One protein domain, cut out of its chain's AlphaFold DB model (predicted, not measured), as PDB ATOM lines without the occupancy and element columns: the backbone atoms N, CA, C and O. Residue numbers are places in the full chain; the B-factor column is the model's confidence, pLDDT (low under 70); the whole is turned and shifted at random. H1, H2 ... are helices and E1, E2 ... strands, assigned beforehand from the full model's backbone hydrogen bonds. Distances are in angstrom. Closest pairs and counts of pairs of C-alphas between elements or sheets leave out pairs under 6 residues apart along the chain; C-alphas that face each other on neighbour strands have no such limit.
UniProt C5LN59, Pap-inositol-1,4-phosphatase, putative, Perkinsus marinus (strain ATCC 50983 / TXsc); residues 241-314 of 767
ATOM      1  N   ASN A 241     -78.572 -14.176 331.027       52.53
ATOM      2  CA  ASN A 241     -77.925 -12.876 330.811       52.53
ATOM      3  C   ASN A 241     -77.230 -12.746 329.436       52.53
ATOM      4  O   ASN A 241     -76.742 -11.669 329.080       52.53
ATOM      5  N   GLY A 242     -77.253 -13.783 328.593       61.28
ATOM      6  CA  GLY A 242     -76.832 -13.704 327.190       61.28
ATOM      7  C   GLY A 242     -75.311 -13.591 326.953       61.28
ATOM      8  O   GLY A 242     -74.501 -13.992 327.790       61.28
ATOM      9  N   PRO A 243     -74.873 -13.092 325.774       70.00
ATOM     10  CA  PRO A 243     -73.482 -13.233 325.320       70.00
ATOM     11  C   PRO A 243     -72.490 -12.227 325.932       70.00
ATOM     12  O   PRO A 243     -71.286 -12.331 325.679       70.00
ATOM     13  N   VAL A 244     -72.969 -11.254 326.710       79.38
ATOM     14  CA  VAL A 244     -72.134 -10.312 327.471       79.38
ATOM     15  C   VAL A 244     -71.762 -10.968 328.799       79.38
ATOM     16  O   VAL A 244     -72.636 -11.502 329.473       79.38
ATOM     17  N   ARG A 245     -70.484 -10.929 329.193       80.88
ATOM     18  CA  ARG A 245     -69.976 -11.581 330.414       80.88
ATOM     19  C   ARG A 245     -69.310 -10.585 331.356       80.88
ATOM     20  O   ARG A 245     -68.473  -9.808 330.902       80.88
ATOM     21  N   VAL A 246     -69.604 -10.645 332.652       80.94
ATOM     22  CA  VAL A 246     -68.854  -9.909 333.689       80.94
ATOM     23  C   VAL A 246     -67.536 -10.629 333.983       80.94
ATOM     24  O   VAL A 246     -67.507 -11.848 334.150       80.94
ATOM     25  N   VAL A 247     -66.422  -9.891 334.031       79.12
ATOM     26  CA  VAL A 247     -65.086 -10.461 334.270       79.12
ATOM     27  C   VAL A 247     -64.262  -9.574 335.207       79.12
ATOM     28  O   VAL A 247     -64.132  -8.371 334.978       79.12
ATOM     29  N   ARG A 248     -63.635 -10.177 336.228       72.94
ATOM     30  CA  ARG A 248     -62.711  -9.479 337.139       72.94
ATOM     31  C   ARG A 248     -61.446  -9.006 336.412       72.94
ATOM     32  O   ARG A 248     -60.916  -9.674 335.514       72.94
ATOM     33  N   ARG A 249     -60.936  -7.848 336.814       79.12
ATOM     34  CA  ARG A 249     -59.694  -7.209 336.364       79.12
ATOM     35  C   ARG A 249     -58.900  -6.730 337.583       79.12
ATOM     36  O   ARG A 249     -59.370  -6.821 338.711       79.12
ATOM     37  N   VAL A 250     -57.680  -6.246 337.345       60.25
ATOM     38  CA  VAL A 250     -56.768  -5.775 338.407       60.25
ATOM     39  C   VAL A 250     -57.384  -4.613 339.200       60.25
ATOM     40  O   VAL A 250     -57.278  -4.585 340.416       60.25
ATOM     41  N   HIS A 251     -58.106  -3.719 338.516       53.19
ATOM     42  CA  HIS A 251     -58.712  -2.508 339.085       53.19
ATOM     43  C   HIS A 251     -60.254  -2.554 339.029       53.19
ATOM     44  O   HIS A 251     -60.886  -1.617 338.551       53.19
ATOM     45  N   GLY A 252     -60.865  -3.682 339.418       77.69
ATOM     46  CA  GLY A 252     -62.329  -3.840 339.486       77.69
ATOM     47  C   GLY A 252     -62.919  -4.847 338.492       77.69
ATOM     48  O   GLY A 252     -62.300  -5.861 338.164       77.69
ATOM     49  N   TRP A 253     -64.139  -4.590 338.026       83.56
ATOM     50  CA  TRP A 253     -64.968  -5.487 337.214       83.56
ATOM     51  C   TRP A 253     -65.390  -4.812 335.906       83.56
ATOM     52  O   TRP A 253     -65.525  -3.591 335.853       83.56
ATOM     53  N   VAL A 254     -65.571  -5.594 334.838       85.25
ATOM     54  CA  VAL A 254     -65.976  -5.071 333.523       85.25
ATOM     55  C   VAL A 254     -66.828  -6.084 332.744       85.25
ATOM     56  O   VAL A 254     -66.530  -7.282 332.743       85.25
ATOM     57  N   THR A 255     -67.864  -5.609 332.050       86.62
ATOM     58  CA  THR A 255     -68.652  -6.398 331.087       86.62
ATOM     59  C   THR A 255     -67.895  -6.549 329.766       86.62
ATOM     60  O   THR A 255     -67.224  -5.624 329.311       86.62
ATOM     61  N   ILE A 256     -67.963  -7.722 329.133       83.44
ATOM     62  CA  ILE A 256     -67.208  -8.051 327.915       83.44
ATOM     63  C   ILE A 256     -68.092  -8.802 326.922       83.44
ATOM     64  O   ILE A 256     -68.678  -9.827 327.262       83.44
ATOM     65  N   LEU A 257     -68.104  -8.346 325.668       83.69
ATOM     66  CA  LEU A 257     -68.733  -9.033 324.538       83.69
ATOM     67  C   LEU A 257     -67.671  -9.389 323.493       83.69
ATOM     68  O   LEU A 257     -66.773  -8.592 323.219       83.69
ATOM     69  N   ARG A 258     -67.768 -10.581 322.895       78.44
ATOM     70  CA  ARG A 258     -66.907 -11.027 321.787       78.44
ATOM     71  C   ARG A 258     -67.756 -11.388 320.578       78.44
ATOM     72  O   ARG A 258     -68.680 -12.184 320.704       78.44
ATOM     73  N   ASN A 259     -67.418 -10.836 319.416       77.19
ATOM     74  CA  ASN A 259     -68.112 -11.096 318.157       77.19
ATOM     75  C   ASN A 259     -67.135 -10.986 316.976       77.19
ATOM     76  O   ASN A 259     -66.383 -10.017 316.897       77.19
ATOM     77  N   GLY A 260     -67.124 -11.963 316.062       64.62
ATOM     78  CA  GLY A 260     -66.307 -11.910 314.836       64.62
ATOM     79  C   GLY A 260     -64.808 -11.646 315.058       64.62
ATOM     80  O   GLY A 260     -64.201 -10.875 314.322       64.62
ATOM     81  N   GLY A 261     -64.216 -12.196 316.126       68.62
ATOM     82  CA  GLY A 261     -62.815 -11.946 316.508       68.62
ATOM     83  C   GLY A 261     -62.543 -10.584 317.168       68.62
ATOM     84  O   GLY A 261     -61.468 -10.394 317.736       68.62
ATOM     85  N   ARG A 262     -63.511  -9.658 317.165       68.75
ATOM     86  CA  ARG A 262     -63.468  -8.401 317.926       68.75
ATOM     87  C   ARG A 262     -63.983  -8.613 319.353       68.75
ATOM     88  O   ARG A 262     -64.731  -9.554 319.636       68.75
ATOM     89  N   GLN A 263     -63.576  -7.727 320.257       82.38
ATOM     90  CA  GLN A 263     -64.028  -7.693 321.646       82.38
ATOM     91  C   GLN A 263     -64.325  -6.246 322.044       82.38
ATOM     92  O   GLN A 263     -63.429  -5.410 321.949       82.38
ATOM     93  N   ALA A 264     -65.531  -5.982 322.540       81.06
ATOM     94  CA  ALA A 264     -65.858  -4.742 323.242       81.06
ATOM     95  C   ALA A 264     -65.885  -4.978 324.754       81.06
ATOM     96  O   ALA A 264     -66.011  -6.117 325.222       81.06
ATOM     97  N   THR A 265     -65.784  -3.896 325.518       83.56
ATOM     98  CA  THR A 265     -65.974  -3.922 326.972       83.56
ATOM     99  C   THR A 265     -66.849  -2.750 327.392       83.56
ATOM    100  O   THR A 265     -66.784  -1.703 326.757       83.56
ATOM    101  N   GLY A 266     -67.625  -2.905 328.462       80.88
ATOM    102  CA  GLY A 266     -68.338  -1.796 329.093       80.88
ATOM    103  C   GLY A 266     -67.428  -0.923 329.973       80.88
ATOM    104  O   GLY A 266     -66.194  -1.014 329.866       80.88
ATOM    105  N   PRO A 267     -68.020  -0.079 330.839       81.12
ATOM    106  CA  PRO A 267     -67.291   0.697 331.839       81.12
ATOM    107  C   PRO A 267     -66.657  -0.203 332.912       81.12
ATOM    108  O   PRO A 267     -67.086  -1.337 333.134       81.12
ATOM    109  N   TYR A 268     -65.632   0.315 333.590       80.81
ATOM    110  CA  TYR A 268     -65.091  -0.312 334.800       80.81
ATOM    111  C   TYR A 268     -65.979   0.013 336.003       80.81
ATOM    112  O   TYR A 268     -66.443   1.144 336.147       80.81
ATOM    113  N   ARG A 269     -66.185  -0.976 336.874       78.19
ATOM    114  CA  ARG A 269     -66.931  -0.856 338.132       78.19
ATOM    115  C   ARG A 269     -66.101  -1.367 339.303       78.19
ATOM    116  O   ARG A 269     -65.381  -2.354 339.172       78.19
ATOM    117  N   GLU A 270     -66.233  -0.721 340.453       70.94
ATOM    118  CA  GLU A 270     -65.533  -1.111 341.682       70.94
ATOM    119  C   GLU A 270     -66.100  -2.425 342.239       70.94
ATOM    120  O   GLU A 270     -65.350  -3.329 342.611       70.94
ATOM    121  N   THR A 271     -67.429  -2.579 342.207       75.50
ATOM    122  CA  THR A 271     -68.125  -3.779 342.693       75.50
ATOM    123  C   THR A 271     -68.630  -4.664 341.553       75.50
ATOM    124  O   THR A 271     -68.970  -4.194 340.465       75.50
ATOM    125  N   VAL A 272     -68.730  -5.972 341.816       76.31
ATOM    126  CA  VAL A 272     -69.316  -6.930 340.861       76.31
ATOM    127  C   VAL A 272     -70.801  -6.643 340.612       76.31
ATOM    128  O   VAL A 272     -71.255  -6.774 339.483       76.31
ATOM    129  N   TYR A 273     -71.529  -6.177 341.634       76.56
ATOM    130  CA  TYR A 273     -72.963  -5.882 341.570       76.56
ATOM    131  C   TYR A 273     -73.286  -4.812 340.518       76.56
ATOM    132  O   TYR A 273     -74.058  -5.067 339.601       76.56
ATOM    133  N   GLN A 274     -72.603  -3.660 340.566       77.56
ATOM    134  CA  GLN A 274     -72.730  -2.600 339.552       77.56
ATOM    135  C   GLN A 274     -72.492  -3.128 338.124       77.56
ATOM    136  O   GLN A 274     -73.163  -2.717 337.183       77.56
ATOM    137  N   CYS A 275     -71.546  -4.060 337.967       80.12
ATOM    138  CA  CYS A 275     -71.190  -4.642 336.676       80.12
ATOM    139  C   CYS A 275     -72.221  -5.675 336.174       80.12
ATOM    140  O   CYS A 275     -72.403  -5.833 334.968       80.12
ATOM    141  N   VAL A 276     -72.917  -6.356 337.090       80.56
ATOM    142  CA  VAL A 276     -74.062  -7.230 336.784       80.56
ATOM    143  C   VAL A 276     -75.298  -6.403 336.416       80.56
ATOM    144  O   VAL A 276     -76.005  -6.774 335.483       80.56
ATOM    145  N   GLU A 277     -75.527  -5.244 337.040       78.31
ATOM    146  CA  GLU A 277     -76.592  -4.333 336.594       78.31
ATOM    147  C   GLU A 277     -76.303  -3.751 335.195       78.31
ATOM    148  O   GLU A 277     -77.198  -3.758 334.350       78.31
ATOM    149  N   ASP A 278     -75.052  -3.380 334.877       80.88
ATOM    150  CA  ASP A 278     -74.659  -3.039 333.494       80.88
ATOM    151  C   ASP A 278     -74.936  -4.198 332.513       80.88
ATOM    152  O   ASP A 278     -75.353  -3.975 331.376       80.88
ATOM    153  N   GLN A 279     -74.691  -5.447 332.928       85.81
ATOM    154  CA  GLN A 279     -74.932  -6.638 332.105       85.81
ATOM    155  C   GLN A 279     -76.431  -6.827 331.818       85.81
ATOM    156  O   GLN A 279     -76.800  -7.072 330.667       85.81
ATOM    157  N   LYS A 280     -77.285  -6.669 332.839       82.62
ATOM    158  CA  LYS A 280     -78.751  -6.731 332.722       82.62
ATOM    159  C   LYS A 280     -79.301  -5.613 331.839       82.62
ATOM    160  O   LYS A 280     -80.116  -5.891 330.966       82.62
ATOM    161  N   GLU A 281     -78.836  -4.376 332.018       81.31
ATOM    162  CA  GLU A 281     -79.245  -3.219 331.208       81.31
ATOM    163  C   GLU A 281     -78.926  -3.446 329.723       81.31
ATOM    164  O   GLU A 281     -79.796  -3.322 328.860       81.31
ATOM    165  N   VAL A 282     -77.699  -3.880 329.418       81.56
ATOM    166  CA  VAL A 282     -77.267  -4.198 328.048       81.56
ATOM    167  C   VAL A 282     -78.048  -5.383 327.470       81.56
ATOM    168  O   VAL A 282     -78.357  -5.382 326.276       81.56
ATOM    169  N   HIS A 283     -78.416  -6.376 328.284       81.12
ATOM    170  CA  HIS A 283     -79.298  -7.457 327.843       81.12
ATOM    171  C   HIS A 283     -80.714  -6.952 327.536       81.12
ATOM    172  O   HIS A 283     -81.256  -7.276 326.479       81.12
ATOM    173  N   ARG A 284     -81.307  -6.129 328.410       81.88
ATOM    174  CA  ARG A 284     -82.653  -5.576 328.209       81.88
ATOM    175  C   ARG A 284     -82.709  -4.759 326.918       81.88
ATOM    176  O   ARG A 284     -83.528  -5.049 326.051       81.88
ATOM    177  N   LEU A 285     -81.751  -3.850 326.721       80.25
ATOM    178  CA  LEU A 285     -81.639  -3.026 325.512       80.25
ATOM    179  C   LEU A 285     -81.403  -3.849 324.232       80.25
ATOM    180  O   LEU A 285     -81.891  -3.469 323.168       80.25
ATOM    181  N   ARG A 286     -80.699  -4.990 324.315       82.38
ATOM    182  CA  ARG A 286     -80.569  -5.945 323.198       82.38
ATOM    183  C   ARG A 286     -81.926  -6.515 322.790       82.38
ATOM    184  O   ARG A 286     -82.205  -6.577 321.598       82.38
ATOM    185  N   VAL A 287     -82.730  -6.954 323.759       81.06
ATOM    186  CA  VAL A 287     -84.039  -7.583 323.512       81.06
ATOM    187  C   VAL A 287     -85.061  -6.545 323.044       81.06
ATOM    188  O   VAL A 287     -85.685  -6.742 322.008       81.06
ATOM    189  N   GLU A 288     -85.169  -5.409 323.740       82.06
ATOM    190  CA  GLU A 288     -86.096  -4.310 323.420       82.06
ATOM    191  C   GLU A 288     -85.871  -3.714 322.022       82.06
ATOM    192  O   GLU A 288     -86.828  -3.325 321.357       82.06
ATOM    193  N   ARG A 289     -84.609  -3.605 321.580       81.31
ATOM    194  CA  ARG A 289     -84.232  -2.909 320.333       81.31
ATOM    195  C   ARG A 289     -83.685  -3.839 319.246       81.31
ATOM    196  O   ARG A 289     -83.150  -3.355 318.254       81.31
ATOM    197  N   GLY A 290     -83.768  -5.158 319.439       78.31
ATOM    198  CA  GLY A 290     -83.324  -6.170 318.470       78.31
ATOM    199  C   GLY A 290     -81.828  -6.140 318.115       78.31
ATOM    200  O   GLY A 290     -81.450  -6.630 317.052       78.31
ATOM    201  N   LEU A 291     -80.976  -5.550 318.965       79.75
ATOM    202  CA  LEU A 291     -79.604  -5.166 318.599       79.75
ATOM    203  C   LEU A 291     -78.740  -6.366 318.194       79.75
ATOM    204  O   LEU A 291     -78.581  -7.337 318.946       79.75
ATOM    205  N   THR A 292     -78.076  -6.253 317.043       81.81
ATOM    206  CA  THR A 292     -77.071  -7.229 316.618       81.81
ATOM    207  C   THR A 292     -75.877  -7.230 317.574       81.81
ATOM    208  O   THR A 292     -75.580  -6.254 318.265       81.81
ATOM    209  N   ASN A 293     -75.094  -8.314 317.568       78.44
ATOM    210  CA  ASN A 293     -73.849  -8.381 318.342       78.44
ATOM    211  C   ASN A 293     -72.832  -7.273 317.977       78.44
ATOM    212  O   ASN A 293     -71.898  -7.046 318.742       78.44
ATOM    213  N   SER A 294     -72.970  -6.612 316.822       80.25
ATOM    214  CA  SER A 294     -72.107  -5.497 316.409       80.25
ATOM    215  C   SER A 294     -72.555  -4.174 317.028       80.25
ATOM    216  O   SER A 294     -71.734  -3.474 317.616       80.25
ATOM    217  N   GLU A 295     -73.853  -3.868 316.986       81.44
ATOM    218  CA  GLU A 295     -74.421  -2.683 317.647       81.44
ATOM    219  C   GLU A 295     -74.312  -2.798 319.171       81.44
ATOM    220  O   GLU A 295     -74.005  -1.823 319.847       81.44
ATOM    221  N   LEU A 296     -74.447  -4.008 319.721       81.38
ATOM    222  CA  LEU A 296     -74.269  -4.256 321.150       81.38
ATOM    223  C   LEU A 296     -72.815  -4.045 321.617       81.38
ATOM    224  O   LEU A 296     -72.581  -3.625 322.749       81.38
ATOM    225  N   MET A 297     -71.827  -4.274 320.740       81.38
ATOM    226  CA  MET A 297     -70.438  -3.866 320.998       81.38
ATOM    227  C   MET A 297     -70.277  -2.339 320.973       81.38
ATOM    228  O   MET A 297     -69.505  -1.806 321.765       81.38
ATOM    229  N   GLN A 298     -71.007  -1.631 320.106       83.50
ATOM    230  CA  GLN A 298     -70.991  -0.166 320.049       83.50
ATOM    231  C   GLN A 298     -71.692   0.468 321.262       83.50
ATOM    232  O   GLN A 298     -71.182   1.446 321.801       83.50
ATOM    233  N   LEU A 299     -72.792  -0.122 321.745       83.25
ATOM    234  CA  LEU A 299     -73.494   0.295 322.964       83.25
ATOM    235  C   LEU A 299     -72.588   0.190 324.202       83.25
ATOM    236  O   LEU A 299     -72.476   1.147 324.965       83.25
ATOM    237  N   LEU A 300     -71.886  -0.938 324.372       81.75
ATOM    238  CA  LEU A 300     -70.909  -1.124 325.454       81.75
ATOM    239  C   LEU A 300     -69.794  -0.063 325.419       81.75
ATOM    240  O   LEU A 300     -69.382   0.435 326.468       81.75
ATOM    241  N   GLU A 301     -69.337   0.322 324.225       78.12
ATOM    242  CA  GLU A 301     -68.327   1.372 324.071       78.12
ATOM    243  C   GLU A 301     -68.900   2.776 324.353       78.12
ATOM    244  O   GLU A 301     -68.232   3.597 324.976       78.12
ATOM    245  N   GLN A 302     -70.159   3.045 323.981       78.69
ATOM    246  CA  GLN A 302     -70.864   4.291 324.311       78.69
ATOM    247  C   GLN A 302     -71.097   4.454 325.820       78.69
ATOM    248  O   GLN A 302     -70.937   5.560 326.338       78.69
ATOM    249  N   MET A 303     -71.409   3.374 326.548       74.12
ATOM    250  CA  MET A 303     -71.607   3.423 328.005       74.12
ATOM    251  C   MET A 303     -70.378   3.969 328.745       74.12
ATOM    252  O   MET A 303     -70.546   4.761 329.671       74.12
ATOM    253  N   LYS A 304     -69.155   3.643 328.294       69.94
ATOM    254  CA  LYS A 304     -67.910   4.238 328.826       69.94
ATOM    255  C   LYS A 304     -67.920   5.765 328.727       69.94
ATOM    256  O   LYS A 304     -67.637   6.453 329.706       69.94
ATOM    257  N   VAL A 305     -68.270   6.288 327.550       59.22
ATOM    258  CA  VAL A 305     -68.251   7.729 327.239       59.22
ATOM    259  C   VAL A 305     -69.301   8.497 328.050       59.22
ATOM    260  O   VAL A 305     -69.081   9.655 328.396       59.22
ATOM    261  N   VAL A 306     -70.416   7.854 328.411       55.22
ATOM    262  CA  VAL A 306     -71.401   8.428 329.344       55.22
ATOM    263  C   VAL A 306     -70.860   8.431 330.780       55.22
ATOM    264  O   VAL A 306     -70.973   9.444 331.471       55.22
ATOM    265  N   THR A 307     -70.217   7.343 331.228       53.06
ATOM    266  CA  THR A 307     -69.629   7.270 332.581       53.06
ATOM    267  C   THR A 307     -68.443   8.208 332.804       53.06
ATOM    268  O   THR A 307     -68.206   8.591 333.941       53.06
ATOM    269  N   ASP A 308     -67.765   8.667 331.750       47.06
ATOM    270  CA  ASP A 308     -66.617   9.597 331.775       47.06
ATOM    271  C   ASP A 308     -66.875  10.933 332.520       47.06
ATOM    272  O   ASP A 308     -65.939  11.682 332.806       47.06
ATOM    273  N   ARG A 309     -68.142  11.249 332.838       43.34
ATOM    274  CA  ARG A 309     -68.559  12.404 333.660       43.34
ATOM    275  C   ARG A 309     -68.707  12.102 335.159       43.34
ATOM    276  O   ARG A 309     -68.832  13.036 335.942       43.34
ATOM    277  N   HIS A 310     -68.690  10.834 335.566       41.84
ATOM    278  CA  HIS A 310     -68.727  10.417 336.967       41.84
ATOM    279  C   HIS A 310     -67.300  10.424 337.552       41.84
ATOM    280  O   HIS A 310     -66.380   9.960 336.868       41.84
ATOM    281  N   PRO A 311     -67.068  10.903 338.791       38.88
ATOM    282  CA  PRO A 311     -65.714  11.091 339.332       38.88
ATOM    283  C   PRO A 311     -64.864   9.810 339.340       38.88
ATOM    284  O   PRO A 311     -63.686   9.861 339.000       38.88
ATOM    285  N   SER A 312     -65.469   8.644 339.592       42.44
ATOM    286  CA  SER A 312     -64.790   7.337 339.547       42.44
ATOM    287  C   SER A 312     -64.290   6.906 338.156       42.44
ATOM    288  O   SER A 312     -63.505   5.967 338.053       42.44
ATOM    289  N   THR A 313     -64.686   7.593 337.076       43.62
ATOM    290  CA  THR A 313     -64.284   7.242 335.694       43.62
ATOM    291  C   THR A 313     -63.237   8.197 335.110       43.62
ATOM    292  O   THR A 313     -62.521   7.824 334.180       43.62
ATOM    293  N   GLN A 314     -63.050   9.392 335.691       41.56
ATOM    294  CA  GLN A 314     -62.021  10.347 335.236       41.56
ATOM    295  C   GLN A 314     -60.586   9.790 335.353       41.56
ATOM    296  O   GLN A 314     -59.696  10.214 334.617       41.56
TER     297      GLN A 314
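AT A GLANCE: This is residues 241 to 314 of the 767 residues of the protein "Pap-inositol-1,4-phosphatase, putative" of Perkinsus marinus (strain ATCC 50983 / TXsc) (UniProt C5LN59). A small, strongly twisted sheet of three strands has two helices, H1 and H2, over one face, while its other face is bare of named helices. The two helices run opposite ways at a steep tilt of 49 degrees and touch through residues 282 to 286 of H1 and 296 to 300 of H2, and a last short helix, H3, lies near H2 and only grazes the sheet. The printed part has 74 residues with three named strands and three named helices, along the chain E1 E2 E3 H1 H2 H3; the sheet's order is E1 E2 E3, all antiparallel, and the class is mixed. The whole is compact, with a radius of gyration of the C-alphas of 11.7 A and spans of 32 by 22 by 21 A.

HOW THE PARTS SIT: Start at E1, residues 245 to 249, E2, residues 252 to 259, and E3, residues 262 to 269: they form a meander, each strand the antiparallel neighbour of the one before. In the hairpin of E1 and E2, find N 247 and O 254, 2.9 A apart and within hydrogen-bond range; in that of E2 and E3, find N 266 and O 255, also 2.9 A. Next, H1, residues 272 to 288, is on the sheet at a height of 8.6 A, over E2 and only just not over E3, on which 2 of its C-alphas fall; it runs along the strands, at 20 degrees to E2 on the local plane. H2, residues 293 to 307, is on the same face at a height of 7.5 A, over E3; its closest C-alphas to E3 are those of Leu 300 and Gly 266, 4.5 A. H1 and H2 touch, opposite ways at a steep tilt of 49 degrees, the closest C-alphas being those of Arg 286 and Leu 296, 6.8 A. H3, residues 311 to 314, only grazes the sheet with residues 312 to 313, and is apart from H1. In H1 every O i to N i+4 pair is within hydrogen-bond range, in H2 9 of 11, and H3 is too short for one.

IN THESE COORDINATES: Find C-alpha 245 at (-69.976, -11.581, 330.414), where E1 begins its 12.7 A. E2 then runs 23.3 A and E3 21.8 A. From C-alpha 272 at (-69.316, -6.930, 340.861), H1 runs 24.3 A; H2 runs 21.6 A. H3, 5.6 A long, ends at C-alpha 314, (-62.021, 10.347, 335.236).

THE WHOLE: Look for the two C-alphas farthest apart at Gly 260 and Pro 311, 33.6 A. The printed part has no cut, and its links between named elements are tight. The mean pLDDT of the printed part is 73.7, and 18 of the printed residues are under 70, among them residues 304 to 314.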